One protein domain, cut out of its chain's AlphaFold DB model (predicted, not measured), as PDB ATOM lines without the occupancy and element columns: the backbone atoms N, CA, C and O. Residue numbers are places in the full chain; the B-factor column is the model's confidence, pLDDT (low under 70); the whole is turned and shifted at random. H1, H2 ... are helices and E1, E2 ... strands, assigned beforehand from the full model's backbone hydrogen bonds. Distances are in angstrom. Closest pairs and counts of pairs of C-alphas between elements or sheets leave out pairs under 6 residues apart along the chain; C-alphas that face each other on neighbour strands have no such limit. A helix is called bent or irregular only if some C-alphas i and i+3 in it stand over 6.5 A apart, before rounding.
ATOM      1  N   THR A  75     -30.939  39.645  17.694       94.88
ATOM      2  CA  THR A  75     -31.124  41.097  17.612       94.88
ATOM      3  C   THR A  75     -30.257  41.772  18.666       94.88
ATOM      4  O   THR A  75     -30.339  41.434  19.850       94.88
ATOM      5  N   LYS A  76     -29.390  42.697  18.247       94.31
ATOM      6  CA  LYS A  76     -28.373  43.318  19.106       94.31
ATOM      7  C   LYS A  76     -28.303  44.838  18.925       94.31
ATOM      8  O   LYS A  76     -28.560  45.331  17.828       94.31
ATOM      9  N   PRO A  77     -27.895  45.598  19.956       92.81
ATOM     10  CA  PRO A  77     -27.407  46.956  19.741       92.81
ATOM     11  C   PRO A  77     -26.090  46.964  18.967       92.81
ATOM     12  O   PRO A  77     -25.390  45.951  18.872       92.81
ATOM     13  N   LEU A  78     -25.710  48.159  18.517       92.62
ATOM     14  CA  LEU A  78     -24.313  48.462  18.232       92.62
ATOM     15  C   LEU A  78     -23.451  48.259  19.484       92.62
ATOM     16  O   LEU A  78     -23.815  48.681  20.585       92.62
ATOM     17  N   ALA A  79     -22.287  47.649  19.300       94.31
ATOM     18  CA  ALA A  79     -21.264  47.576  20.327       94.31
ATOM     19  C   ALA A  79     -20.504  48.909  20.425       94.31
ATOM     20  O   ALA A  79     -20.423  49.673  19.460       94.31
ATOM     21  N   ALA A  80     -19.935  49.192  21.595       93.56
ATOM     22  CA  ALA A  80     -19.125  50.387  21.791       93.56
ATOM     23  C   ALA A  80     -17.855  50.328  20.932       93.56
ATOM     24  O   ALA A  80     -17.217  49.278  20.836       93.56
ATOM     25  N   ASN A  81     -17.461  51.462  20.353       93.81
ATOM     26  CA  ASN A  81     -16.172  51.575  19.686       93.81
ATOM     27  C   ASN A  81     -15.063  51.774  20.730       93.81
ATOM     28  O   ASN A  81     -15.044  52.771  21.447       93.81
ATOM     29  N   LEU A  82     -14.148  50.808  20.806       95.94
ATOM     30  CA  LEU A  82     -13.012  50.758  21.728       95.94
ATOM     31  C   LEU A  82     -11.680  51.110  21.034       95.94
ATOM     32  O   LEU A  82     -10.603  50.825  21.560       95.94
ATOM     33  N   GLY A  83     -11.735  51.681  19.827       94.81
ATOM     34  CA  GLY A  83     -10.565  52.002  19.011       94.81
ATOM     35  C   GLY A  83      -9.706  50.768  18.735       94.81
ATOM     36  O   GLY A  83     -10.204  49.724  18.315       94.81
ATOM     37  N   ASN A  84      -8.410  50.863  19.042       94.75
ATOM     38  CA  ASN A  84      -7.433  49.791  18.814       94.75
ATOM     39  C   ASN A  84      -7.729  48.501  19.605       94.75
ATOM     40  O   ASN A  84      -7.139  47.459  19.332       94.75
ATOM     41  N   MET A  85      -8.636  48.548  20.587       97.25
ATOM     42  CA  MET A  85      -9.043  47.379  21.369       97.25
ATOM     43  C   MET A  85     -10.202  46.596  20.742       97.25
ATOM     44  O   MET A  85     -10.543  45.531  21.262       97.25
ATOM     45  N   ASN A  86     -10.800  47.078  19.646       97.19
ATOM     46  CA  ASN A  86     -11.938  46.417  19.001       97.19
ATOM     47  C   ASN A  86     -11.606  44.981  18.583       97.19
ATOM     48  O   ASN A  86     -12.315  44.069  18.989       97.19
ATOM     49  N   GLU A  87     -10.512  44.759  17.851       96.94
ATOM     50  CA  GLU A  87     -10.144  43.417  17.367       96.94
ATOM     51  C   GLU A  87      -9.856  42.453  18.521       96.94
ATOM     52  O   GLU A  87     -10.342  41.324  18.540       96.94
ATOM     53  N   LYS A  88      -9.131  42.919  19.545       97.12
ATOM     54  CA  LYS A  88      -8.837  42.114  20.736       97.12
ATOM     55  C   LYS A  88     -10.100  41.749  21.525       97.12
ATOM     56  O   LYS A  88     -10.149  40.681  22.130       97.12
ATOM     57  N   THR A  89     -11.101  42.628  21.549       97.44
ATOM     58  CA  THR A  89     -12.321  42.451  22.355       97.44
ATOM     59  C   THR A  89     -13.403  41.682  21.601       97.44
ATOM     60  O   THR A  89     -14.032  40.783  22.155       97.44
ATOM     61  N   TYR A  90     -13.629  42.026  20.335       97.62
ATOM     62  CA  TYR A  90     -14.733  41.522  19.520       97.62
ATOM     63  C   TYR A  90     -14.319  40.446  18.514       97.62
ATOM     64  O   TYR A  90     -15.204  39.842  17.907       97.62
ATOM     65  N   GLY A  91     -13.016  40.177  18.380       97.50
ATOM     66  CA  GLY A  91     -12.439  39.315  17.350       97.50
ATOM     67  C   GLY A  91     -12.353  40.007  15.993       97.50
ATOM     68  O   GLY A  91     -12.935  41.065  15.786       97.50
ATOM     69  N   ASP A  92     -11.627  39.395  15.064       97.50
ATOM     70  CA  ASP A  92     -11.513  39.829  13.667       97.50
ATOM     71  C   ASP A  92     -11.378  38.585  12.763       97.50
ATOM     72  O   ASP A  92     -10.526  38.494  11.881       97.50
ATOM     73  N   ASP A  93     -12.169  37.553  13.051       98.12
ATOM     74  CA  ASP A  93     -12.232  36.320  12.271       98.12
ATOM     75  C   ASP A  93     -13.094  36.518  11.014       98.12
ATOM     76  O   ASP A  93     -14.148  37.155  11.086       98.12
ATOM     77  N   PRO A  94     -12.707  35.953   9.857       97.75
ATOM     78  CA  PRO A  94     -13.362  36.256   8.594       97.75
ATOM     79  C   PRO A  94     -14.802  35.721   8.501       97.75
ATOM     80  O   PRO A  94     -15.126  34.616   8.953       97.75
ATOM     81  N   VAL A  95     -15.656  36.498   7.836       98.25
ATOM     82  CA  VAL A  95     -17.021  36.128   7.433       98.25
ATOM     83  C   VAL A  95     -17.294  36.609   6.006       98.25
ATOM     84  O   VAL A  95     -16.725  37.597   5.556       98.25
ATOM     85  N   GLU A  96     -18.191  35.950   5.280       98.38
ATOM     86  CA  GLU A  96     -18.741  36.491   4.032       98.38
ATOM     87  C   GLU A  96     -20.148  37.029   4.278       98.38
ATOM     88  O   GLU A  96     -20.981  36.335   4.857       98.38
ATOM     89  N   ILE A  97     -20.429  38.245   3.810       98.38
ATOM     90  CA  ILE A  97     -21.791  38.780   3.774       98.38
ATOM     91  C   ILE A  97     -22.474  38.259   2.515       98.38
ATOM     92  O   ILE A  97     -21.959  38.412   1.407       98.38
ATOM     93  N   ILE A  98     -23.621  37.611   2.692       98.06
ATOM     94  CA  ILE A  98     -24.391  37.022   1.601       98.06
ATOM     95  C   ILE A  98     -25.417  38.045   1.134       98.06
ATOM     96  O   ILE A  98     -26.229  38.511   1.931       98.06
ATOM     97  N   ASN A  99     -25.387  38.375  -0.158       95.50
ATOM     98  CA  ASN A  99     -26.430  39.180  -0.784       95.50
ATOM     99  C   ASN A  99     -27.710  38.339  -0.891       95.50
ATOM    100  O   ASN A  99     -27.852  37.512  -1.790       95.50
ATOM    101  N   ASP A 100     -28.586  38.505   0.089       94.06
ATOM    102  CA  ASP A 100     -29.836  37.779   0.273       94.06
ATOM    103  C   ASP A 100     -30.934  38.798   0.575       94.06
ATOM    104  O   ASP A 100     -30.638  39.903   1.027       94.06
ATOM    105  N   TRP A 101     -32.197  38.443   0.359       94.31
ATOM    106  CA  TRP A 101     -33.320  39.358   0.576       94.31
ATOM    107  C   TRP A 101     -33.455  39.809   2.042       94.31
ATOM    108  O   TRP A 101     -34.042  40.854   2.301       94.31
ATOM    109  N   VAL A 102     -32.880  39.064   2.996       94.75
ATOM    110  CA  VAL A 102     -32.806  39.462   4.417       94.75
ATOM    111  C   VAL A 102     -31.588  40.326   4.760       94.75
ATOM    112  O   VAL A 102     -31.491  40.820   5.881       94.75
ATOM    113  N   THR A 103     -30.629  40.476   3.844       97.31
ATOM    114  CA  THR A 103     -29.439  41.315   4.034       97.31
ATOM    115  C   THR A 103     -29.780  42.744   3.617       97.31
ATOM    116  O   THR A 103     -29.544  43.146   2.480       97.31
ATOM    117  N   ILE A 104     -30.392  43.497   4.531       95.38
ATOM    118  CA  ILE A 104     -31.027  44.790   4.249       95.38
ATOM    119  C   ILE A 104     -30.943  45.744   5.449       95.38
ATOM    120  O   ILE A 104     -30.821  45.310   6.598       95.38
ATOM    121  N   ALA A 105     -31.005  47.049   5.170       92.69
ATOM    122  CA  ALA A 105     -31.112  48.105   6.169       92.69
ATOM    123  C   ALA A 105     -32.511  48.747   6.122       92.69
ATOM    124  O   ALA A 105     -32.804  49.500   5.198       92.69
ATOM    125  N   GLU A 106     -33.363  48.460   7.103       88.12
ATOM    126  CA  GLU A 106     -34.761  48.923   7.158       88.12
ATOM    127  C   GLU A 106     -35.270  48.965   8.605       88.12
ATOM    128  O   GLU A 106     -34.720  48.283   9.476       88.12
ATOM    129  N   ASP A 107     -36.296  49.775   8.884       84.38
ATOM    130  CA  ASP A 107     -36.913  49.909  10.217       84.38
ATOM    131  C   ASP A 107     -35.902  50.171  11.354       84.38
ATOM    132  O   ASP A 107     -36.035  49.710  12.485       84.38
ATOM    133  N   GLY A 108     -34.819  50.894  11.059       87.19
ATOM    134  CA  GLY A 108     -33.778  51.166  12.052       87.19
ATOM    135  C   GLY A 108     -32.803  50.012  12.320       87.19
ATOM    136  O   GLY A 108     -31.974  50.132  13.224       87.19
ATOM    137  N   TYR A 109     -32.844  48.928  11.546       92.69
ATOM    138  CA  TYR A 109     -31.960  47.771  11.685       92.69
ATOM    139  C   TYR A 109     -31.106  47.550  10.440       92.69
ATOM    140  O   TYR A 109     -31.580  47.713   9.324       92.69
ATOM    141  N   LEU A 110     -29.868  47.092  10.630       96.19
ATOM    142  CA  LEU A 110     -29.099  46.388   9.606       96.19
ATOM    143  C   LEU A 110     -29.185  44.889   9.893       96.19
ATOM    144  O   LEU A 110     -28.612  44.411  10.876       96.19
ATOM    145  N   THR A 111     -29.896  44.155   9.045       97.69
ATOM    146  CA  THR A 111     -29.964  42.693   9.103       97.69
ATOM    147  C   THR A 111     -28.959  42.106   8.125       97.69
ATOM    148  O   THR A 111     -28.838  42.573   6.997       97.69
ATOM    149  N   LEU A 112     -28.202  41.103   8.563       98.44
ATOM    150  CA  LEU A 112     -27.149  40.468   7.783       98.44
ATOM    151  C   LEU A 112     -27.329  38.953   7.794       98.44
ATOM    152  O   LEU A 112     -27.338  38.329   8.861       98.44
ATOM    153  N   ARG A 113     -27.360  38.356   6.601       98.31
ATOM    154  CA  ARG A 113     -26.986  36.957   6.412       98.31
ATOM    155  C   ARG A 113     -25.482  36.881   6.220       98.31
ATOM    156  O   ARG A 113     -24.945  37.404   5.246       98.31
ATOM    157  N   PHE A 114     -24.802  36.210   7.139       98.12
ATOM    158  CA  PHE A 114     -23.365  35.992   7.046       98.12
ATOM    159  C   PHE A 114     -23.038  34.507   7.011       98.12
ATOM    160  O   PHE A 114     -23.736  33.676   7.593       98.12
ATOM    161  N   ARG A 115     -21.953  34.183   6.319       97.69
ATOM    162  CA  ARG A 115     -21.414  32.841   6.149       97.69
ATOM    163  C   ARG A 115     -20.041  32.765   6.779       97.69
ATOM    164  O   ARG A 115     -19.181  33.608   6.537       97.69
ATOM    165  N   THR A 116     -19.814  31.716   7.549       96.75
ATOM    166  CA  THR A 116     -18.482  31.380   8.047       96.75
ATOM    167  C   THR A 116     -18.381  29.875   8.270       96.75
ATOM    168  O   THR A 116     -19.260  29.119   7.843       96.75
ATOM    169  N   ARG A 117     -17.282  29.427   8.867       94.44
ATOM    170  CA  ARG A 117     -17.079  28.035   9.253       94.44
ATOM    171  C   ARG A 117     -17.545  27.831  10.687       94.44
ATOM    172  O   ARG A 117     -17.280  28.672  11.530       94.44
ATOM    173  N   TRP A 118     -18.234  26.721  10.921       92.81
ATOM    174  CA  TRP A 118     -18.819  26.345  12.201       92.81
ATOM    175  C   TRP A 118     -18.395  24.925  12.547       92.81
ATOM    176  O   TRP A 118     -18.685  23.966  11.821       92.81
ATOM    177  N   GLY A 119     -17.667  24.794  13.633       89.56
ATOM    178  CA  GLY A 119     -17.416  23.558  14.339       89.56
ATOM    179  C   GLY A 119     -18.577  23.221  15.266       89.56
ATOM    180  O   GLY A 119     -19.575  23.935  15.395       89.56
ATOM    181  N   TYR A 120     -18.472  22.055  15.889       86.56
ATOM    182  CA  TYR A 120     -19.537  21.534  16.728       86.56
ATOM    183  C   TYR A 120     -19.481  22.151  18.132       86.56
ATOM    184  O   TYR A 120     -18.460  22.069  18.812       86.56
ATOM    185  N   GLY A 121     -20.587  22.754  18.574       84.94
ATOM    186  CA  GLY A 121     -20.761  23.229  19.951       84.94
ATOM    187  C   GLY A 121     -20.036  24.532  20.321       84.94
ATOM    188  O   GLY A 121     -20.162  24.982  21.462       84.94
ATOM    189  N   VAL A 122     -19.317  25.175  19.395       90.19
ATOM    190  CA  VAL A 122     -18.629  26.446  19.668       90.19
ATOM    191  C   VAL A 122     -19.543  27.630  19.356       90.19
ATOM    192  O   VAL A 122     -20.067  27.791  18.258       90.19
ATOM    193  N   LYS A 123     -19.742  28.500  20.351       91.38
ATOM    194  CA  LYS A 123     -20.540  29.724  20.196       91.38
ATOM    195  C   LYS A 123     -19.668  30.879  19.732       91.38
ATOM    196  O   LYS A 123     -18.907  31.429  20.537       91.38
ATOM    197  N   HIS A 124     -19.851  31.288  18.486       95.62
ATOM    198  CA  HIS A 124     -19.222  32.478  17.930       95.62
ATOM    199  C   HIS A 124     -19.864  33.740  18.519       95.62
ATOM    200  O   HIS A 124     -21.016  33.723  18.963       95.62
ATOM    201  N   THR A 125     -19.137  34.855  18.517       96.69
ATOM    202  CA  THR A 125     -19.705  36.171  18.839       96.69
ATOM    203  C   THR A 125     -19.549  37.111  17.663       96.69
ATOM    204  O   THR A 125     -18.513  37.112  17.008       96.69
ATOM    205  N   ILE A 126     -20.565  37.933  17.423       97.94
ATOM    206  CA  ILE A 126     -20.585  38.895  16.323       97.94
ATOM    207  C   ILE A 126     -21.076  40.247  16.831       97.94
ATOM    208  O   ILE A 126     -22.038  40.304  17.601       97.94
ATOM    209  N   ASN A 127     -20.405  41.329  16.456       98.25
ATOM    210  CA  ASN A 127     -20.694  42.681  16.923       98.25
ATOM    211  C   ASN A 127     -20.580  43.669  15.766       98.25
ATOM    212  O   ASN A 127     -19.669  43.562  14.951       98.25
ATOM    213  N   LEU A 128     -21.480  44.645  15.730       97.88
ATOM    214  CA  LEU A 128     -21.412  45.762  14.799       97.88
ATOM    215  C   LEU A 128     -20.963  47.000  15.569       97.88
ATOM    216  O   LEU A 128     -21.583  47.361  16.568       97.88
ATOM    217  N   VAL A 129     -19.871  47.616  15.133       95.94
ATOM    218  CA  VAL A 129     -19.236  48.745  15.818       95.94
ATOM    219  C   VAL A 129     -19.318  49.977  14.916       95.94
ATOM    220  O   VAL A 129     -18.933  49.885  13.749       95.94
ATOM    221  N   PRO A 130     -19.804  51.128  15.409       93.19
ATOM    222  CA  PRO A 130     -19.823  52.361  14.635       93.19
ATOM    223  C   PRO A 130     -18.410  52.916  14.459       93.19
ATOM    224  O   PRO A 130     -17.572  52.816  15.360       93.19
ATOM    225  N   SER A 131     -18.152  53.541  13.314       87.81
ATOM    226  CA  SER A 131     -16.916  54.283  13.091       87.81
ATOM    227  C   SER A 131     -16.768  55.420  14.108       87.81
ATOM    228  O   SER A 131     -17.749  56.003  14.565       87.81
ATOM    229  N   ALA A 132     -15.523  55.734  14.470       83.00
ATOM    230  CA  ALA A 132     -15.204  56.938  15.240       83.00
ATOM    231  C   ALA A 132     -15.085  58.183  14.336       83.00
ATOM    232  O   ALA A 132     -14.958  59.303  14.833       83.00
ATOM    233  N   GLU A 133     -15.104  57.993  13.013       81.12
ATOM    234  CA  GLU A 133     -15.009  59.058  12.019       81.12
ATOM    235  C   GLU A 133     -16.290  59.903  12.025       81.12
ATOM    236  O   GLU A 133     -17.338  59.474  11.546       81.12
ATOM    237  N   LYS A 134     -16.204  61.136  12.540       75.75
ATOM    238  CA  LYS A 134     -17.349  62.066  12.600       75.75
ATOM    239  C   LYS A 134     -17.944  62.384  11.227       75.75
ATOM    240  O   LYS A 134     -19.131  62.669  11.134       75.75
ATOM    241  N   GLU A 135     -17.122  62.338  10.183       78.19
ATOM    242  CA  GLU A 135     -17.522  62.604   8.798       78.19
ATOM    243  C   GLU A 135     -18.283  61.426   8.167       78.19
ATOM    244  O   GLU A 135     -18.954  61.602   7.155       78.19
ATOM    245  N   GLN A 136     -18.225  60.234   8.778       79.88
ATOM    246  CA  GLN A 136     -18.889  59.019   8.298       79.88
ATOM    247  C   GLN A 136     -19.767  58.402   9.404       79.88
ATOM    248  O   GLN A 136     -19.521  57.275   9.844       79.88
ATOM    249  N   PRO A 137     -20.823  59.111   9.858       80.62
ATOM    250  CA  PRO A 137     -21.663  58.674  10.979       80.62
ATOM    251  C   PRO A 137     -22.442  57.379  10.696       80.62
ATOM    252  O   PRO A 137     -22.872  56.703  11.627       80.62
ATOM    253  N   TYR A 138     -22.588  57.016   9.419       88.00
ATOM    254  CA  TYR A 138     -23.222  55.780   8.961       88.00
ATOM    255  C   TYR A 138     -22.203  54.768   8.424       88.00
ATOM    256  O   TYR A 138     -22.536  53.931   7.596       88.00
ATOM    257  N   LYS A 139     -20.948  54.819   8.879       92.69
ATOM    258  CA  LYS A 139     -19.989  53.732   8.660       92.69
ATOM    259  C   LYS A 139     -19.947  52.828   9.882       92.69
ATOM    260  O   LYS A 139     -19.782  53.287  11.012       92.69
ATOM    261  N   VAL A 140     -20.061  51.531   9.646       96.00
ATOM    262  CA  VAL A 140     -20.026  50.488  10.671       96.00
ATOM    263  C   VAL A 140     -19.081  49.370  10.247       96.00
ATOM    264  O   VAL A 140     -18.972  49.055   9.064       96.00
ATOM    265  N   ARG A 141     -18.421  48.735  11.217       97.62
ATOM    266  CA  ARG A 141     -17.601  47.544  10.990       97.62
ATOM    267  C   ARG A 141     -18.153  46.348  11.744       97.62
ATOM    268  O   ARG A 141     -18.449  46.430  12.937       97.62
ATOM    269  N   LEU A 142     -18.274  45.232  11.039       98.50
ATOM    270  CA  LEU A 142     -18.643  43.947  11.607       98.50
ATOM    271  C   LEU A 142     -17.395  43.230  12.118       98.50
ATOM    272  O   LEU A 142     -16.461  42.965  11.361       98.50
ATOM    273  N   TYR A 143     -17.417  42.886  13.398       98.56
ATOM    274  CA  TYR A 143     -16.396  42.098  14.069       98.56
ATOM    275  C   TYR A 143     -16.966  40.740  14.457       98.56
ATOM    276  O   TYR A 143     -18.098  40.635  14.939       98.56
ATOM    277  N   HIS A 144     -16.170  39.700  14.252       98.31
ATOM    278  CA  HIS A 144     -16.546  38.320  14.500       98.31
ATOM    279  C   HIS A 144     -15.421  37.617  15.261       98.31
ATOM    280  O   HIS A 144     -14.252  37.757  14.921       98.31
ATOM    281  N   ASN A 145     -15.783  36.860  16.293       97.56
ATOM    282  CA  ASN A 145     -14.880  36.003  17.049       97.56
ATOM    283  C   ASN A 145     -15.412  34.574  16.975       97.56
ATOM    284  O   ASN A 145     -16.432  34.247  17.593       97.56
ATOM    285  N   ALA A 146     -14.707  33.736  16.229       95.25
ATOM    286  CA  ALA A 146     -14.978  32.315  16.091       95.25
ATOM    287  C   ALA A 146     -14.489  31.505  17.297       95.25
ATOM    288  O   ALA A 146     -14.740  30.311  17.380       95.25
ATOM    289  N   LYS A 147     -13.771  32.118  18.248       93.62
ATOM    290  CA  LYS A 147     -13.140  31.438  19.393       93.62
ATOM    291  C   LYS A 147     -12.269  30.267  18.940       93.62
ATOM    292  O   LYS A 147     -12.368  29.161  19.464       93.62
ATOM    293  N   SER A 148     -11.432  30.546  17.940       91.12
ATOM    294  CA  SER A 148     -10.539  29.585  17.278       91.12
ATOM    295  C   SER A 148     -11.235  28.506  16.433       91.12
ATOM    296  O   SER A 148     -10.559  27.628  15.899       91.12
ATOM    297  N   ASP A 149     -12.551  28.590  16.228       90.81
ATOM    298  CA  ASP A 149     -13.306  27.657  15.391       90.81
ATOM    299  C   ASP A 149     -13.325  28.070  13.908       90.81
ATOM    300  O   ASP A 149     -14.292  28.606  13.372       90.81
ATOM    301  N   LEU A 150     -12.195  27.860  13.229       86.12
ATOM    302  CA  LEU A 150     -11.971  28.320  11.847       86.12
ATOM    303  C   LEU A 150     -11.901  27.188  10.808       86.12
ATOM    304  O   LEU A 150     -11.712  27.445   9.615       86.12
ATOM    305  N   ALA A 151     -12.037  25.936  11.248       85.75
ATOM    306  CA  ALA A 151     -11.885  24.729  10.425       85.75
ATOM    307  C   ALA A 151     -13.188  23.922  10.267       85.75
ATOM    308  O   ALA A 151     -13.179  22.830   9.701       85.75
ATOM    309  N   GLY A 152     -14.308  24.453  10.760       87.12
ATOM    310  CA  GLY A 152     -15.611  23.807  10.696       87.12
ATOM    311  C   GLY A 152     -16.293  23.816   9.321       87.12
ATOM    312  O   GLY A 152     -15.746  24.256   8.305       87.12
ATOM    313  N   ARG A 153     -17.542  23.341   9.296       93.25
ATOM    314  CA  ARG A 153     -18.387  23.309   8.094       93.25
ATOM    315  C   ARG A 153     -18.853  24.711   7.730       93.25
ATOM    316  O   ARG A 153     -19.183  25.509   8.599       93.25
ATOM    317  N   ILE A 154     -18.936  24.995   6.437       94.56
ATOM    318  CA  ILE A 154     -19.501  26.257   5.959       94.56
ATOM    319  C   ILE A 154     -20.993  26.293   6.298       94.56
ATOM    320  O   ILE A 154     -21.726  25.353   5.995       94.56
ATOM    321  N   GLY A 155     -21.443  27.389   6.900       94.88
ATOM    322  CA  GLY A 155     -22.846  27.589   7.232       94.88
ATOM    323  C   GLY A 155     -23.204  29.059   7.385       94.88
ATOM    324  O   GLY A 155     -22.342  29.903   7.645       94.88
ATOM    325  N   ASP A 156     -24.498  29.335   7.258       96.31
ATOM    326  CA  ASP A 156     -25.038  30.688   7.330       96.31
ATOM    327  C   ASP A 156     -25.713  30.938   8.679       96.31
ATOM    328  O   ASP A 156     -26.240  30.019   9.325       96.31
ATOM    329  N   ALA A 157     -25.708  32.195   9.096       95.50
ATOM    330  CA  ALA A 157     -26.427  32.690  10.256       95.50
ATOM    331  C   ALA A 157     -26.997  34.085   9.968       95.50
ATOM    332  O   ALA A 157     -26.535  34.790   9.069       95.50
ATOM    333  N   LEU A 158     -28.017  34.453  10.741       97.62
ATOM    334  CA  LEU A 158     -28.685  35.747  10.667       97.62
ATOM    335  C   LEU A 158     -28.408  36.541  11.940       97.62
ATOM    336  O   LEU A 158     -28.427  35.994  13.044       97.62
ATOM    337  N   VAL A 159     -28.181  37.838  11.780       98.12
ATOM    338  CA  VAL A 159     -28.095  38.795  12.883       98.12
ATOM    339  C   VAL A 159     -28.682  40.128  12.441       98.12
ATOM    340  O   VAL A 159     -28.467  40.556  11.311       98.12
ATOM    341  N   ALA A 160     -29.414  40.783  13.330       97.44
ATOM    342  CA  ALA A 160     -29.921  42.129  13.149       97.44
ATOM    343  C   ALA A 160     -29.286  43.058  14.182       97.44
ATOM    344  O   ALA A 160     -29.280  42.773  15.383       97.44
ATOM    345  N   PHE A 161     -28.760  44.183  13.716       96.06
ATOM    346  CA  PHE A 161     -28.197  45.218  14.565       96.06
ATOM    347  C   PHE A 161     -29.050  46.466  14.493       96.06
ATOM    348  O   PHE A 161     -29.253  47.023  13.417       96.06
ATOM    349  N   ARG A 162     -29.519  46.929  15.646       90.81
ATOM    350  CA  ARG A 162     -30.224  48.202  15.740       90.81
ATOM    351  C   ARG A 162     -29.239  49.333  15.511       90.81
ATOM    352  O   ARG A 162     -28.300  49.500  16.291       90.81
ATOM    353  N   ILE A 163     -29.460  50.112  14.464       87.88
ATOM    354  CA  ILE A 163     -28.668  51.294  14.153       87.88
ATOM    355  C   ILE A 163     -29.164  52.421  15.053       87.88
ATOM    356  O   ILE A 163     -30.304  52.876  14.958       87.88
ATOM    357  N   LYS A 164     -28.316  52.853  15.990       70.31
ATOM    358  CA  LYS A 164     -28.644  53.968  16.878       70.31
ATOM    359  C   LYS A 164     -28.505  55.275  16.096       70.31
ATOM    360  O   LYS A 164     -27.403  55.800  15.988       70.31
ATOM    361  N   SER A 165     -29.614  55.800  15.579       60.28
ATOM    362  CA  SER A 165     -29.656  57.177  15.084       60.28
ATOM    363  C   SER A 165     -29.788  58.147  16.259       60.28
ATOM    364  O   SER A 165     -30.657  57.984  17.114       60.28
ATOM    365  N   THR A 166     -28.925  59.161  16.308       49.16
ATOM    366  CA  THR A 166     -29.133  60.368  17.129       49.16
ATOM    367  C   THR A 166     -29.803  61.489  16.335       49.16
ATOM    368  O   THR A 166     -30.105  62.532  16.905       49.16
ATOM    369  N   ALA A 167     -30.000  61.302  15.027       45.91
ATOM    370  CA  ALA A 167     -30.692  62.250  14.173       45.91
ATOM    371  C   ALA A 167     -32.206  62.042  14.304       45.91
ATOM    372  O   ALA A 167     -32.704  60.934  14.104       45.91
ATOM    373  N   THR A 168     -32.912  63.115  14.656       45.94
ATOM    374  CA  THR A 168     -34.373  63.207  14.616       45.94
ATOM    375  C   THR A 168     -34.789  63.807  13.282       45.94
ATOM    376  O   THR A 168     -34.222  64.825  12.877       45.94
ATOM    377  N   GLN A 169     -35.795  63.231  12.624       48.06
ATOM    378  CA  GLN A 169     -36.472  63.959  11.553       48.06
ATOM    379  C   GLN A 169     -37.157  65.192  12.156       48.06
ATOM    380  O   GLN A 169     -37.701  65.134  13.259       48.06
ATOM    381  N   THR A 170     -37.113  66.315  11.445       47.03
ATOM    382  CA  THR A 170     -37.998  67.449  11.748       47.03
ATOM    383  C   THR A 170     -39.299  67.254  10.976       47.03
ATOM    384  O   THR A 170     -39.272  66.641   9.912       47.03
ATOM    385  N   GLU A 171     -40.429  67.776  11.465       50.22
ATOM    386  CA  GLU A 171     -41.755  67.584  10.834       50.22
ATOM    387  C   GLU A 171     -41.818  68.009   9.348       50.22
ATOM    388  O   GLU A 171     -42.721  67.600   8.627       50.22
ATOM    389  N   ASN A 172     -40.830  68.779   8.878       48.31
ATOM    390  CA  ASN A 172     -40.729  69.288   7.510       48.31
ATOM    391  C   ASN A 172     -39.784  68.485   6.592       48.31
ATOM    392  O   ASN A 172     -39.571  68.891   5.453       48.31
ATOM    393  N   SER A 173     -39.170  67.395   7.063       52.53
ATOM    394  CA  SER A 173     -38.239  66.590   6.259       52.53
ATOM    395  C   SER A 173     -39.010  65.634   5.340       52.53
ATOM    396  O   SER A 173     -39.806  64.825   5.817       52.53
ATOM    397  N   SER A 174     -38.789  65.701   4.024       53.41
ATOM    398  CA  SER A 174     -39.459  64.799   3.074       53.41
ATOM    399  C   SER A 174     -38.978  63.344   3.217       53.41
ATOM    400  O   SER A 174     -37.840  63.085   3.612       53.41
ATOM    401  N   ASP A 175     -39.813  62.360   2.851       53.56
ATOM    402  CA  ASP A 175     -39.479  60.922   2.952       53.56
ATOM    403  C   ASP A 175     -38.233  60.510   2.124       53.56
ATOM    404  O   ASP A 175     -37.640  59.455   2.368       53.56
ATOM    405  N   THR A 176     -37.819  61.333   1.155       52.03
ATOM    406  CA  THR A 176     -36.614  61.154   0.323       52.03
ATOM    407  C   THR A 176     -35.358  61.832   0.876       52.03
ATOM    408  O   THR A 176     -34.257  61.404   0.542       52.03
ATOM    409  N   GLU A 177     -35.483  62.846   1.736       57.84
ATOM    410  CA  GLU A 177     -34.340  63.576   2.323       57.84
ATOM    411  C   GLU A 177     -33.682  62.837   3.499       57.84
ATOM    412  O   GLU A 177     -32.644  63.262   3.998       57.84
ATOM    413  N   ASN A 178     -34.251  61.703   3.919       73.12
ATOM    414  CA  ASN A 178     -33.815  60.941   5.092       73.12
ATOM    415  C   ASN A 178     -33.189  59.580   4.749       73.12
ATOM    416  O   ASN A 178     -33.047  58.727   5.629       73.12
ATOM    417  N   ILE A 179     -32.842  59.355   3.478       83.50
ATOM    418  CA  ILE A 179     -32.118  58.158   3.040       83.50
ATOM    419  C   ILE A 179     -30.628  58.481   2.994       83.50
ATOM    420  O   ILE A 179     -30.188  59.350   2.244       83.50
ATOM    421  N   VAL A 180     -29.847  57.746   3.775       86.38
ATOM    422  CA  VAL A 180     -28.390  57.867   3.849       86.38
ATOM    423  C   VAL A 180     -27.723  56.582   3.373       86.38
ATOM    424  O   VAL A 180     -28.329  55.508   3.374       86.38
ATOM    425  N   ASP A 181     -26.457  56.692   2.980       90.94
ATOM    426  CA  ASP A 181     -25.624  55.536   2.665       90.94
ATOM    427  C   ASP A 181     -25.019  54.968   3.954       90.94
ATOM    428  O   ASP A 181     -24.120  55.561   4.552       90.94
ATOM    429  N   LEU A 182     -25.522  53.809   4.384       93.25
ATOM    430  CA  LEU A 182     -24.949  53.012   5.466       93.25
ATOM    431  C   LEU A 182     -23.856  52.114   4.887       93.25
ATOM    432  O   LEU A 182     -24.137  51.175   4.142       93.25
ATOM    433  N   ILE A 183     -22.605  52.408   5.229       95.81
ATOM    434  CA  ILE A 183     -21.429  51.681   4.755       95.81
ATOM    435  C   ILE A 183     -21.066  50.615   5.786       95.81
ATOM    436  O   ILE A 183     -20.674  50.921   6.912       95.81
ATOM    437  N   LEU A 184     -21.167  49.356   5.383       98.25
ATOM    438  CA  LEU A 184     -20.686  48.206   6.131       98.25
ATOM    439  C   LEU A 184     -19.265  47.862   5.692       98.25
ATOM    440  O   LEU A 184     -19.019  47.688   4.504       98.25
ATOM    441  N   GLU A 185     -18.365  47.676   6.648       98.19
ATOM    442  CA  GLU A 185     -17.038  47.091   6.464       98.19
ATOM    443  C   GLU A 185     -16.937  45.761   7.227       98.19
ATOM    444  O   GLU A 185     -17.478  45.621   8.326       98.19
ATOM    445  N   TRP A 186     -16.242  44.770   6.674       98.50
ATOM    446  CA  TRP A 186     -15.949  43.521   7.380       98.50
ATOM    447  C   TRP A 186     -14.674  42.864   6.857       98.50
ATOM    448  O   TRP A 186     -14.223  43.117   5.735       98.50
ATOM    449  N   LYS A 187     -14.108  41.960   7.661       98.50
ATOM    450  CA  LYS A 187     -13.050  41.061   7.209       98.50
ATOM    451  C   LYS A 187     -13.649  39.830   6.548       98.50
ATOM    452  O   LYS A 187     -14.352  39.049   7.184       98.50
ATOM    453  N   SER A 188     -13.348  39.667   5.269       98.19
ATOM    454  CA  SER A 188     -13.706  38.499   4.471       98.19
ATOM    455  C   SER A 188     -12.541  37.518   4.371       98.19
ATOM    456  O   SER A 188     -11.407  37.839   4.741       98.19
ATOM    457  N   TYR A 189     -12.787  36.327   3.824       96.44
ATOM    458  CA  TYR A 189     -11.719  35.355   3.572       96.44
ATOM    459  C   TYR A 189     -10.728  35.831   2.497       96.44
ATOM    460  O   TYR A 189      -9.632  35.285   2.400       96.44
ATOM    461  N   SER A 190     -11.082  36.860   1.719       97.38
ATOM    462  CA  SER A 190     -10.223  37.481   0.706       97.38
ATOM    463  C   SER A 190      -9.751  38.892   1.089       97.38
ATOM    464  O   SER A 190      -9.398  39.670   0.208       97.38
ATOM    465  N   GLY A 191      -9.779  39.247   2.379       98.00
ATOM    466  CA  GLY A 191      -9.371  40.565   2.885       98.00
ATOM    467  C   GLY A 191     -10.543  41.462   3.291       98.00
ATOM    468  O   GLY A 191     -11.680  41.003   3.403       98.00
ATOM    469  N   ILE A 192     -10.275  42.741   3.554       98.38
ATOM    470  CA  ILE A 192     -11.316  43.704   3.940       98.38
ATOM    471  C   ILE A 192     -12.246  43.977   2.752       98.38
ATOM    472  O   ILE A 192     -11.781  44.194   1.633       98.38
ATOM    473  N   LYS A 193     -13.558  43.962   2.998       98.56
ATOM    474  CA  LYS A 193     -14.603  44.291   2.020       98.56
ATOM    475  C   LYS A 193     -15.560  45.332   2.587       98.56
ATOM    476  O   LYS A 193     -15.686  45.468   3.805       98.56
ATOM    477  N   THR A 194     -16.253  46.018   1.684       98.12
ATOM    478  CA  THR A 194     -17.315  46.964   2.018       98.12
ATOM    479  C   THR A 194     -18.584  46.711   1.206       98.12
ATOM    480  O   THR A 194     -18.549  46.100   0.137       98.12
ATOM    481  N   ALA A 195     -19.717  47.165   1.737       97.88
ATOM    482  CA  ALA A 195     -21.014  47.183   1.072       97.88
ATOM    483  C   ALA A 195     -21.790  48.421   1.525       97.88
ATOM    484  O   ALA A 195     -21.668  48.839   2.676       97.88
ATOM    485  N   THR A 196     -22.598  48.985   0.634       97.00
ATOM    486  CA  THR A 196     -23.400  50.176   0.923       97.00
ATOM    487  C   THR A 196     -24.877  49.837   0.847       97.00
ATOM    488  O   THR A 196     -25.333  49.241  -0.128       97.00
ATOM    489  N   PHE A 197     -25.625  50.252   1.864       94.81
ATOM    490  CA  PHE A 197     -27.066  50.077   1.969       94.81
ATOM    491  C   PHE A 197     -27.742  51.442   1.959       94.81
ATOM    492  O   PHE A 197     -27.287  52.366   2.634       94.81
ATOM    493  N   LYS A 198     -28.859  51.558   1.239       92.00
ATOM    494  CA  LYS A 198     -29.765  52.692   1.420       92.00
ATOM    495  C   LYS A 198     -30.499  52.486   2.736       92.00
ATOM    496  O   LYS A 198     -31.196  51.493   2.891       92.00
ATOM    497  N   TYR A 199     -30.298  53.399   3.675       87.94
ATOM    498  CA  TYR A 199     -30.870  53.328   5.011       87.94
ATOM    499  C   TYR A 199     -31.743  54.550   5.261       87.94
ATOM    500  O   TYR A 199     -31.272  55.682   5.156       87.94
ATOM    501  N   ARG A 200     -33.011  54.324   5.604       83.75
ATOM    502  CA  ARG A 200     -33.911  55.392   6.029       83.75
ATOM    503  C   ARG A 200     -33.732  55.654   7.521       83.75
ATOM    504  O   ARG A 200     -33.933  54.769   8.351       83.75
ATOM    505  N   VAL A 201     -33.379  56.887   7.865       78.38
ATOM    506  CA  VAL A 201     -33.269  57.321   9.260       78.38
ATOM    507  C   VAL A 201     -34.672  57.351   9.889       78.38
ATOM    508  O   VAL A 201     -35.555  57.995   9.323       78.38
TER     509      VAL A 201
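This is residues 75 to 201 of the 219 residues of the protein "NigD-like protein" of Bacteroidetes bacterium oral taxon 272 str. F0290 (UniProt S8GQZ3). You are looking at a sandwich, two twisted four-stranded sheets partly face to face, with one short helix, H1, covering part of the second sheet on the face turned away from the first. A long link, residues 163 to 178, reaches out at one end. The printed part has 127 residues and runs E1, H1, E2, E3, E4, E5, E6, E7, E8; its class is mostly strand. The sheets, E1 E6 E3 E2 and E4 E5 E7 E8, are both mixed. The whole is compact, with a radius of gyration of the C-alphas of 15.3 A, yet elongated, spanning 53 by 33 by 25 A.

Begin at C-alpha 75, (-31.124, 41.097, 17.612), where E1 takes residues 75 to 77, 7.3 A. H1 follows at residues 83 to 90, 11.3 A; it is irregular, with C-alphas 84 and 87 7.1 A apart. Then come E2, residues 104 to 106, 6.3 A, and E3, residues 109 to 118, 25.1 A, which bends by 54 degrees at residue 115. Find E4 at residues 125 to 130, 16.7 A, and E5 at residues 139 to 145, 20.3 A. E6, residues 153 to 162, is 28.6 A long; E7, residues 179 to 188, 27.0 A; E8, residues 191 to 200, 28.8 A, ends at C-alpha 200, (-33.911, 55.392, 6.029).

In the first sheet, E1 is parallel to E6, with N 76 and O 160 2.9 A apart. E6 and E3 are antiparallel, with N 112 and O 159 at 2.8 A; the hairpin E2 and E3 has N 106 and O 109 at 2.9 A. E1, H1, E2 form a split strand-helix-strand unit, two strands running the same way with others between them, here E6 and E3; its crossover is right-handed. In the second sheet, strongly twisted, the hairpin E4 and E5 has N 127 and O 143 at 2.8 A. E5 and E7 are parallel, with N 142 and O 185 at 2.9 A; the hairpin E7 and E8 has N 184 and O 195 at 2.8 A. The sheets' facing parts are 9.5 A centre to centre, their strands at 24 degrees. The closest C-alphas of E2 and E8 are Ala 105 and Tyr 199, 5.4 A. H1 is on the second sheet at a height of 9.5 A, over E5, at 18 degrees to it on the local plane, along the strands; only just not over E4, on which 2 of its 8 C-alphas fall. The closest C-alphas of H1 and E5 are Tyr 90 and Tyr 143, 5.7 A. In H1, 2 of 4 O i to N i+4 pairs are within hydrogen-bond range.

The two C-alphas farthest apart, Ala 151 and Asn 172, are 53.2 A from each other. The printed part has no cut. The links H1 to E2 and E6 to E7 are long. Confidence is low, under 70, at residues 165 to 177.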